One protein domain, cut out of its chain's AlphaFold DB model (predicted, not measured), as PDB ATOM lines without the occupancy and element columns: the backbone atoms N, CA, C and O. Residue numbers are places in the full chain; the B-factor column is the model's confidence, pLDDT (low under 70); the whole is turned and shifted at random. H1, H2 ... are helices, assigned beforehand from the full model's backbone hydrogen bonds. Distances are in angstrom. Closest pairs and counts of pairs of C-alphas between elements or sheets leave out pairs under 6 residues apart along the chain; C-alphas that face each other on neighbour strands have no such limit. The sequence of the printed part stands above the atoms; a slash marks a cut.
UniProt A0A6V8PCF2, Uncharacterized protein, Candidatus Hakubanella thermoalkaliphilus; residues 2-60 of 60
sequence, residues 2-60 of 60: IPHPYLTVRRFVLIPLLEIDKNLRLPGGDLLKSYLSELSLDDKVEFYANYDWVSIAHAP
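Overview. This is residues 2 to 60 of the 60 residues of an uncharacterized protein of Candidatus Hakubanella thermoalkaliphilus (UniProt A0A6V8PCF2). Little regular structure is here: a small body, in which H1 and short H2 pack together, and a tail, residues 46 to 60, that sticks out from it, makes much of the length and holds short H3. The printed part has 59 residues, with three named helices in the order H1, H2, H3 and no named strand; it is all helix, though named elements hold only 19 residues. The whole is extended, with a radius of gyration of the C-alphas of 16.2 A and spans of 51 by 25 by 21 A.

Along the chain. Start at Ile 2 and find C-alpha 11 at (189.247, 248.867, 163.675); from there H1, residues 11 to 20, runs 14.7 A. Next comes H2, residues 32 to 36. H3, residues 53 to 56, ends at C-alpha 56 (215.487, 259.525, 173.779).

Arrangement. H1 and H2 touch; their closest C-alphas, of Arg 11 and Leu 36, are 6.6 A apart. H3 is apart from both. Of O i to N i+4 pairs, 4 of 6 are within hydrogen-bond range in H1 and 0 of 1 in H2, where 2 of 2 O i to N i+3 pairs are; H3 is too short for such an i+4 pair.

Size, cuts and confidence. The C-alphas farthest apart, of Gly 29 and Pro 60, are 51.3 A apart. The printed part has no cut, and both links are long. Look for pLDDT under 70 at residue 45 and residues 47 to 60.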
ATOM      1  N   ILE A   2     201.891 244.112 150.601       90.12
ATOM      2  CA  ILE A   2     200.887 245.135 150.280       90.12
ATOM      3  C   ILE A   2     199.692 244.433 149.614       90.12
ATOM      4  O   ILE A   2     199.922 243.681 148.666       90.12
ATOM      5  N   PRO A   3     198.447 244.672 150.073       90.00
ATOM      6  CA  PRO A   3     198.092 245.395 151.301       90.00
ATOM      7  C   PRO A   3     198.610 244.683 152.566       90.00
ATOM      8  O   PRO A   3     199.066 243.538 152.517       90.00
ATOM      9  N   HIS A   4     198.606 245.387 153.703       92.75
ATOM     10  CA  HIS A   4     199.067 244.814 154.967       92.75
ATOM     11  C   HIS A   4     198.188 243.604 155.357       92.75
ATOM     12  O   HIS A   4     196.964 243.733 155.312       92.75
ATOM     13  N   PRO A   5     198.756 242.460 155.792       92.25
ATOM     14  CA  PRO A   5     197.991 241.228 156.035       92.25
ATOM     15  C   PRO A   5     196.867 241.373 157.068       92.25
ATOM     16  O   PRO A   5     195.862 240.682 156.991       92.25
ATOM     17  N   TYR A   6     197.033 242.293 158.022       92.19
ATOM     18  CA  TYR A   6     196.068 242.549 159.096       92.19
ATOM     19  C   TYR A   6     195.288 243.858 158.914       92.19
ATOM     20  O   TYR A   6     194.802 244.422 159.890       92.19
ATOM     21  N   LEU A   7     195.229 244.399 157.693       93.50
ATOM     22  CA  LEU A   7     194.526 245.656 157.414       93.50
ATOM     23  C   LEU A   7     193.033 245.575 157.769       93.50
ATOM     24  O   LEU A   7     192.487 246.505 158.350       93.50
ATOM     25  N   THR A   8     192.387 244.457 157.438       93.62
ATOM     26  CA  THR A   8     190.931 244.275 157.541       93.62
ATOM     27  C   THR A   8     190.445 243.859 158.926       93.62
ATOM     28  O   THR A   8     189.243 243.807 159.146       93.62
ATOM     29  N   VAL A   9     191.353 243.593 159.871       92.38
ATOM     30  CA  VAL A   9     191.012 243.092 161.216       92.38
ATOM     31  C   VAL A   9     191.300 244.097 162.332       92.38
ATOM     32  O   VAL A   9     191.277 243.743 163.504       92.38
ATOM     33  N   ARG A  10     191.643 245.344 161.987       90.19
ATOM     34  CA  ARG A  10     192.047 246.374 162.955       90.19
ATOM     35  C   ARG A  10     191.173 247.604 162.813       90.19
ATOM     36  O   ARG A  10     191.396 248.433 161.926       90.19
ATOM     37  N   ARG A  11     190.212 247.764 163.722       91.56
ATOM     38  CA  ARG A  11     189.247 248.867 163.675       91.56
ATOM     39  C   ARG A  11     189.925 250.243 163.705       91.56
ATOM     40  O   ARG A  11     189.552 251.120 162.930       91.56
ATOM     41  N   PHE A  12     190.973 250.404 164.515       90.19
ATOM     42  CA  PHE A  12     191.739 251.656 164.616       90.19
ATOM     43  C   PHE A  12     192.513 252.031 163.339       90.19
ATOM     44  O   PHE A  12     192.924 253.176 163.196       90.19
ATOM     45  N   VAL A  13     192.720 251.087 162.414       92.44
ATOM     46  CA  VAL A  13     193.325 251.352 161.097       92.44
ATOM     47  C   VAL A  13     192.242 251.665 160.067       92.44
ATOM     48  O   VAL A  13     192.384 252.589 159.270       92.44
ATOM     49  N   LEU A  14     191.144 250.906 160.092       93.88
ATOM     50  CA  LEU A  14     190.035 251.040 159.147       93.88
ATOM     51  C   LEU A  14     189.317 252.389 159.271       93.88
ATOM     52  O   LEU A  14     188.985 252.983 158.248       93.88
ATOM     53  N   ILE A  15     189.092 252.876 160.497       94.25
ATOM     54  CA  ILE A  15     188.369 254.135 160.732       94.25
ATOM     55  C   ILE A  15     189.075 255.328 160.061       94.25
ATOM     56  O   ILE A  15     188.440 255.935 159.199       94.25
ATOM     57  N   PRO A  16     190.364 255.631 160.336       95.19
ATOM     58  CA  PRO A  16     191.047 256.752 159.686       95.19
ATOM     59  C   PRO A  16     191.050 256.675 158.155       95.19
ATOM     60  O   PRO A  16     190.908 257.684 157.472       95.19
ATOM     61  N   LEU A  17     191.180 255.472 157.585       95.94
ATOM     62  CA  LEU A  17     191.148 255.293 156.130       95.94
ATOM     63  C   LEU A  17     189.770 255.629 155.542       95.94
ATOM     64  O   LEU A  17     189.683 256.269 154.495       95.94
ATOM     65  N   LEU A  18     188.698 255.224 156.224       96.19
ATOM     66  CA  LEU A  18     187.319 255.490 155.809       96.19
ATOM     67  C   LEU A  18     186.882 256.942 156.053       96.19
ATOM     68  O   LEU A  18     185.958 257.415 155.388       96.19
ATOM     69  N   GLU A  19     187.531 257.653 156.977       97.19
ATOM     70  CA  GLU A  19     187.374 259.104 157.143       97.19
ATOM     71  C   GLU A  19     187.918 259.874 155.932       97.19
ATOM     72  O   GLU A  19     187.316 260.870 155.529       97.19
ATOM     73  N   ILE A  20     189.003 259.387 155.318       97.62
ATOM     74  CA  ILE A  20     189.595 259.971 154.105       97.62
ATOM     75  C   ILE A  20     188.771 259.606 152.860       97.62
ATOM     76  O   ILE A  20     188.434 260.486 152.069       97.62
ATOM     77  N   ASP A  21     188.424 258.326 152.684       97.69
ATOM     78  CA  ASP A  21     187.597 257.851 151.567       97.69
ATOM     79  C   ASP A  21     186.602 256.759 152.004       97.69
ATOM     80  O   ASP A  21     186.938 255.592 152.218       97.69
ATOM     81  N   LYS A  22     185.317 257.132 152.051       96.19
ATOM     82  CA  LYS A  22     184.202 256.257 152.457       96.19
ATOM     83  C   LYS A  22     183.915 255.114 151.479       96.19
ATOM     84  O   LYS A  22     183.187 254.180 151.831       96.19
ATOM     85  N   ASN A  23     184.399 255.210 150.244       97.25
ATOM     86  CA  ASN A  23     184.189 254.219 149.191       97.25
ATOM     87  C   ASN A  23     185.496 253.538 148.773       97.25
ATOM     88  O   ASN A  23     185.517 252.881 147.730       97.25
ATOM     89  N   LEU A  24     186.542 253.648 149.600       96.56
ATOM     90  CA  LEU A  24     187.830 253.010 149.376       96.56
ATOM     91  C   LEU A  24     187.657 251.508 149.129       96.56
ATOM     92  O   LEU A  24     186.932 250.814 149.852       96.56
ATOM     93  N   ARG A  25     188.338 251.008 148.095       96.69
ATOM     94  CA  ARG A  25     188.315 249.601 147.690       96.69
ATOM     95  C   ARG A  25     189.689 248.969 147.843       96.69
ATOM     96  O   ARG A  25     190.705 249.600 147.562       96.69
ATOM     97  N   LEU A  26     189.711 247.706 148.255       94.38
ATOM     98  CA  LEU A  26     190.916 246.882 148.189       94.38
ATOM     99  C   LEU A  26     191.243 246.532 146.724       94.38
ATOM    100  O   LEU A  26     190.358 246.610 145.870       94.38
ATOM    101  N   PRO A  27     192.472 246.077 146.414       93.81
ATOM    102  CA  PRO A  27     192.841 245.647 145.060       93.81
ATOM    103  C   PRO A  27     191.945 244.548 144.455       93.81
ATOM    104  O   PRO A  27     191.904 244.409 143.239       93.81
ATOM    105  N   GLY A  28     191.204 243.795 145.281       90.81
ATOM    106  CA  GLY A  28     190.192 242.818 144.846       90.81
ATOM    107  C   GLY A  28     188.806 243.406 144.536       90.81
ATOM    108  O   GLY A  28     187.918 242.678 144.114       90.81
ATOM    109  N   GLY A  29     188.607 244.711 144.733       94.75
ATOM    110  CA  GLY A  29     187.345 245.414 144.483       94.75
ATOM    111  C   GLY A  29     186.421 245.541 145.698       94.75
ATOM    112  O   GLY A  29     185.509 246.375 145.665       94.75
ATOM    113  N   ASP A  30     186.670 244.794 146.776       95.38
ATOM    114  CA  ASP A  30     185.871 244.857 148.003       95.38
ATOM    115  C   ASP A  30     185.924 246.238 148.652       95.38
ATOM    116  O   ASP A  30     186.980 246.871 148.729       95.38
ATOM    117  N   LEU A  31     184.778 246.696 149.154       96.50
ATOM    118  CA  LEU A  31     184.673 247.953 149.886       96.50
ATOM    119  C   LEU A  31     185.287 247.809 151.277       96.50
ATOM    120  O   LEU A  31     184.857 246.969 152.056       96.50
ATOM    121  N   LEU A  32     186.206 248.696 151.649       95.12
ATOM    122  CA  LEU A  32     186.890 248.615 152.940       95.12
ATOM    123  C   LEU A  32     185.916 248.667 154.136       95.12
ATOM    124  O   LEU A  32     186.133 248.021 155.158       95.12
ATOM    125  N   LYS A  33     184.796 249.384 153.990       95.12
ATOM    126  CA  LYS A  33     183.759 249.502 155.025       95.12
ATOM    127  C   LYS A  33     183.000 248.207 155.330       95.12
ATOM    128  O   LYS A  33     182.423 248.134 156.409       95.12
ATOM    129  N   SER A  34     182.983 247.207 154.438       95.19
ATOM    130  CA  SER A  34     182.308 245.929 154.731       95.19
ATOM    131  C   SER A  34     183.005 245.164 155.854       95.19
ATOM    132  O   SER A  34     182.353 244.485 156.634       95.19
ATOM    133  N   TYR A  35     184.316 245.349 155.990       93.75
ATOM    134  CA  TYR A  35     185.102 244.742 157.058       93.75
ATOM    135  C   TYR A  35     184.859 245.417 158.415       93.75
ATOM    136  O   TYR A  35     185.030 244.794 159.453       93.75
ATOM    137  N   LEU A  36     184.415 246.681 158.441       89.50
ATOM    138  CA  LEU A  36     184.202 247.415 159.692       89.50
ATOM    139  C   LEU A  36     182.990 246.901 160.483       89.50
ATOM    140  O   LEU A  36     183.014 246.945 161.711       89.50
ATOM    141  N   SER A  37     181.941 246.431 159.799       85.62
ATOM    142  CA  SER A  37     180.732 245.897 160.446       85.62
ATOM    143  C   SER A  37     180.958 244.580 161.185       85.62
ATOM    144  O   SER A  37     180.149 244.225 162.035       85.62
ATOM    145  N   GLU A  38     182.037 243.865 160.869       86.19
ATOM    146  CA  GLU A  38     182.364 242.561 161.457       86.19
ATOM    147  C   GLU A  38     183.271 242.678 162.693       86.19
ATOM    148  O   GLU A  38     183.499 241.690 163.389       86.19
ATOM    149  N   LEU A  39     183.787 243.877 162.988       86.50
ATOM    150  CA  LEU A  39     184.736 244.100 164.077       86.50
ATOM    151  C   LEU A  39     184.062 244.559 165.366       86.50
ATOM    152  O   LEU A  39     183.112 245.346 165.363       86.50
ATOM    153  N   SER A  40     184.627 244.103 166.485       82.88
ATOM    154  CA  SER A  40     184.219 244.525 167.822       82.88
ATOM    155  C   SER A  40     184.395 246.035 168.007       82.88
ATOM    156  O   SER A  40     185.359 246.643 167.540       82.88
ATOM    157  N   LEU A  41     183.466 246.649 168.743       80.62
ATOM    158  CA  LEU A  41     183.595 248.040 169.184       80.62
ATOM    159  C   LEU A  41     184.579 248.197 170.353       80.62
ATOM    160  O   LEU A  41     185.019 249.315 170.603       80.62
ATOM    161  N   ASP A  42     184.928 247.103 171.038       79.81
ATOM    162  CA  ASP A  42     185.828 247.091 172.203       79.81
ATOM    163  C   ASP A  42     187.305 246.868 171.816       79.81
ATOM    164  O   ASP A  42     188.112 246.423 172.627       79.81
ATOM    165  N   ASP A  43     187.675 247.160 170.564       72.81
ATOM    166  CA  ASP A  43     189.074 247.157 170.127       72.81
ATOM    167  C   ASP A  43     189.849 248.251 170.885       72.81
ATOM    168  O   ASP A  43     189.801 249.437 170.543       72.81
ATOM    169  N   LYS A  44     190.568 247.848 171.937       70.31
ATOM    170  CA  LYS A  44     191.405 248.740 172.748       70.31
ATOM    171  C   LYS A  44     192.774 248.914 172.107       70.31
ATOM    172  O   LYS A  44     193.453 247.949 171.764       70.31
ATOM    173  N   VAL A  45     193.201 250.169 171.982       68.44
ATOM    174  CA  VAL A  45     194.582 250.507 171.636       68.44
ATOM    175  C   VAL A  45     195.374 250.570 172.936       68.44
ATOM    176  O   VAL A  45     195.210 251.499 173.725       68.44
ATOM    177  N   GLU A  46     196.215 249.568 173.173       74.94
ATOM    178  CA  GLU A  46     197.149 249.580 174.295       74.94
ATOM    179  C   GLU A  46     198.427 250.318 173.893       74.94
ATOM    180  O   GLU A  46     199.114 249.957 172.932       74.94
ATOM    181  N   PHE A  47     198.749 251.375 174.633       68.94
ATOM    182  CA  PHE A  47     200.019 252.068 174.495       68.94
ATOM    183  C   PHE A  47     201.087 251.276 175.248       68.94
ATOM    184  O   PHE A  47     201.079 251.217 176.476       68.94
ATOM    185  N   TYR A  48     202.030 250.678 174.521       65.12
ATOM    186  CA  TYR A  48     203.198 250.061 175.142       65.12
ATOM    187  C   TYR A  48     204.145 251.162 175.632       65.12
ATOM    188  O   TYR A  48     204.915 251.728 174.857       65.12
ATOM    189  N   ALA A  49     204.101 251.455 176.931       59.53
ATOM    190  CA  ALA A  49     204.929 252.457 177.609       59.53
ATOM    191  C   ALA A  49     206.430 252.092 177.705       59.53
ATOM    192  O   ALA A  49     207.178 252.729 178.439       59.53
ATOM    193  N   ASN A  50     206.895 251.082 176.964       55.84
ATOM    194  CA  ASN A  50     208.267 250.574 177.065       55.84
ATOM    195  C   ASN A  50     209.263 251.336 176.176       55.84
ATOM    196  O   ASN A  50     210.453 251.030 176.188       55.84
ATOM    197  N   TYR A  51     208.795 252.334 175.427       52.84
ATOM    198  CA  TYR A  51     209.653 253.363 174.857       52.84
ATOM    199  C   TYR A  51     209.378 254.649 175.614       52.84
ATOM    200  O   TYR A  51     208.412 255.361 175.341       52.84
ATOM    201  N   ASP A  52     210.213 254.903 176.614       59.38
ATOM    202  CA  ASP A  52     210.271 256.197 177.267       59.38
ATOM    203  C   ASP A  52     210.754 257.239 176.245       59.38
ATOM    204  O   ASP A  52     211.948 257.381 175.975       59.38
ATOM    205  N   TRP A  53     209.806 257.958 175.645       56.41
ATOM    206  CA  TRP A  53     210.069 259.052 174.708       56.41
ATOM    207  C   TRP A  53     210.855 260.205 175.360       56.41
ATOM    208  O   TRP A  53     211.435 261.022 174.648       56.41
ATOM    209  N   VAL A  54     210.915 260.261 176.697       57.91
ATOM    210  CA  VAL A  54     211.688 261.250 177.461       57.91
ATOM    211  C   VAL A  54     213.166 260.850 177.551       57.91
ATOM    212  O   VAL A  54     214.038 261.721 177.506       57.91
ATOM    213  N   SER A  55     213.471 259.546 177.564       54.66
ATOM    214  CA  SER A  55     214.846 259.018 177.569       54.66
ATOM    215  C   SER A  55     215.576 259.152 176.224       54.66
ATOM    216  O   SER A  55     216.803 259.133 176.194       54.66
ATOM    217  N   ILE A  56     214.863 259.326 175.104       56.12
ATOM    218  CA  ILE A  56     215.487 259.525 173.779       56.12
ATOM    219  C   ILE A  56     215.963 260.980 173.599       56.12
ATOM    220  O   ILE A  56     216.919 261.236 172.872       56.12
ATOM    221  N   ALA A  57     215.344 261.938 174.293       54.56
ATOM    222  CA  ALA A  57     215.617 263.368 174.122       54.56
ATOM    223  C   ALA A  57     216.865 263.888 174.871       54.56
ATOM    224  O   ALA A  57     217.209 265.056 174.712       54.56
ATOM    225  N   HIS A  58     217.540 263.051 175.670       50.81
ATOM    226  CA  HIS A  58     218.702 263.446 176.484       50.81
ATOM    227  C   HIS A  58     219.898 262.478 176.390       50.81
ATOM    228  O   HIS A  58     220.722 262.431 177.304       50.81
ATOM    229  N   ALA A  59     220.025 261.705 175.308       37.06
ATOM    230  CA  ALA A  59     221.285 261.009 175.045       37.06
ATOM    231  C   ALA A  59     222.374 262.043 174.655       37.06
ATOM    232  O   ALA A  59     222.069 262.916 173.839       37.06
ATOM    233  N   PRO A  60     223.584 261.996 175.253       52.12
ATOM    234  CA  PRO A  60     224.674 262.930 174.953       52.12
ATOM    235  C   PRO A  60     225.180 262.829 173.510       52.12
ATOM    236  O   PRO A  60     225.110 261.723 172.926       52.12
TER     237      PRO A  60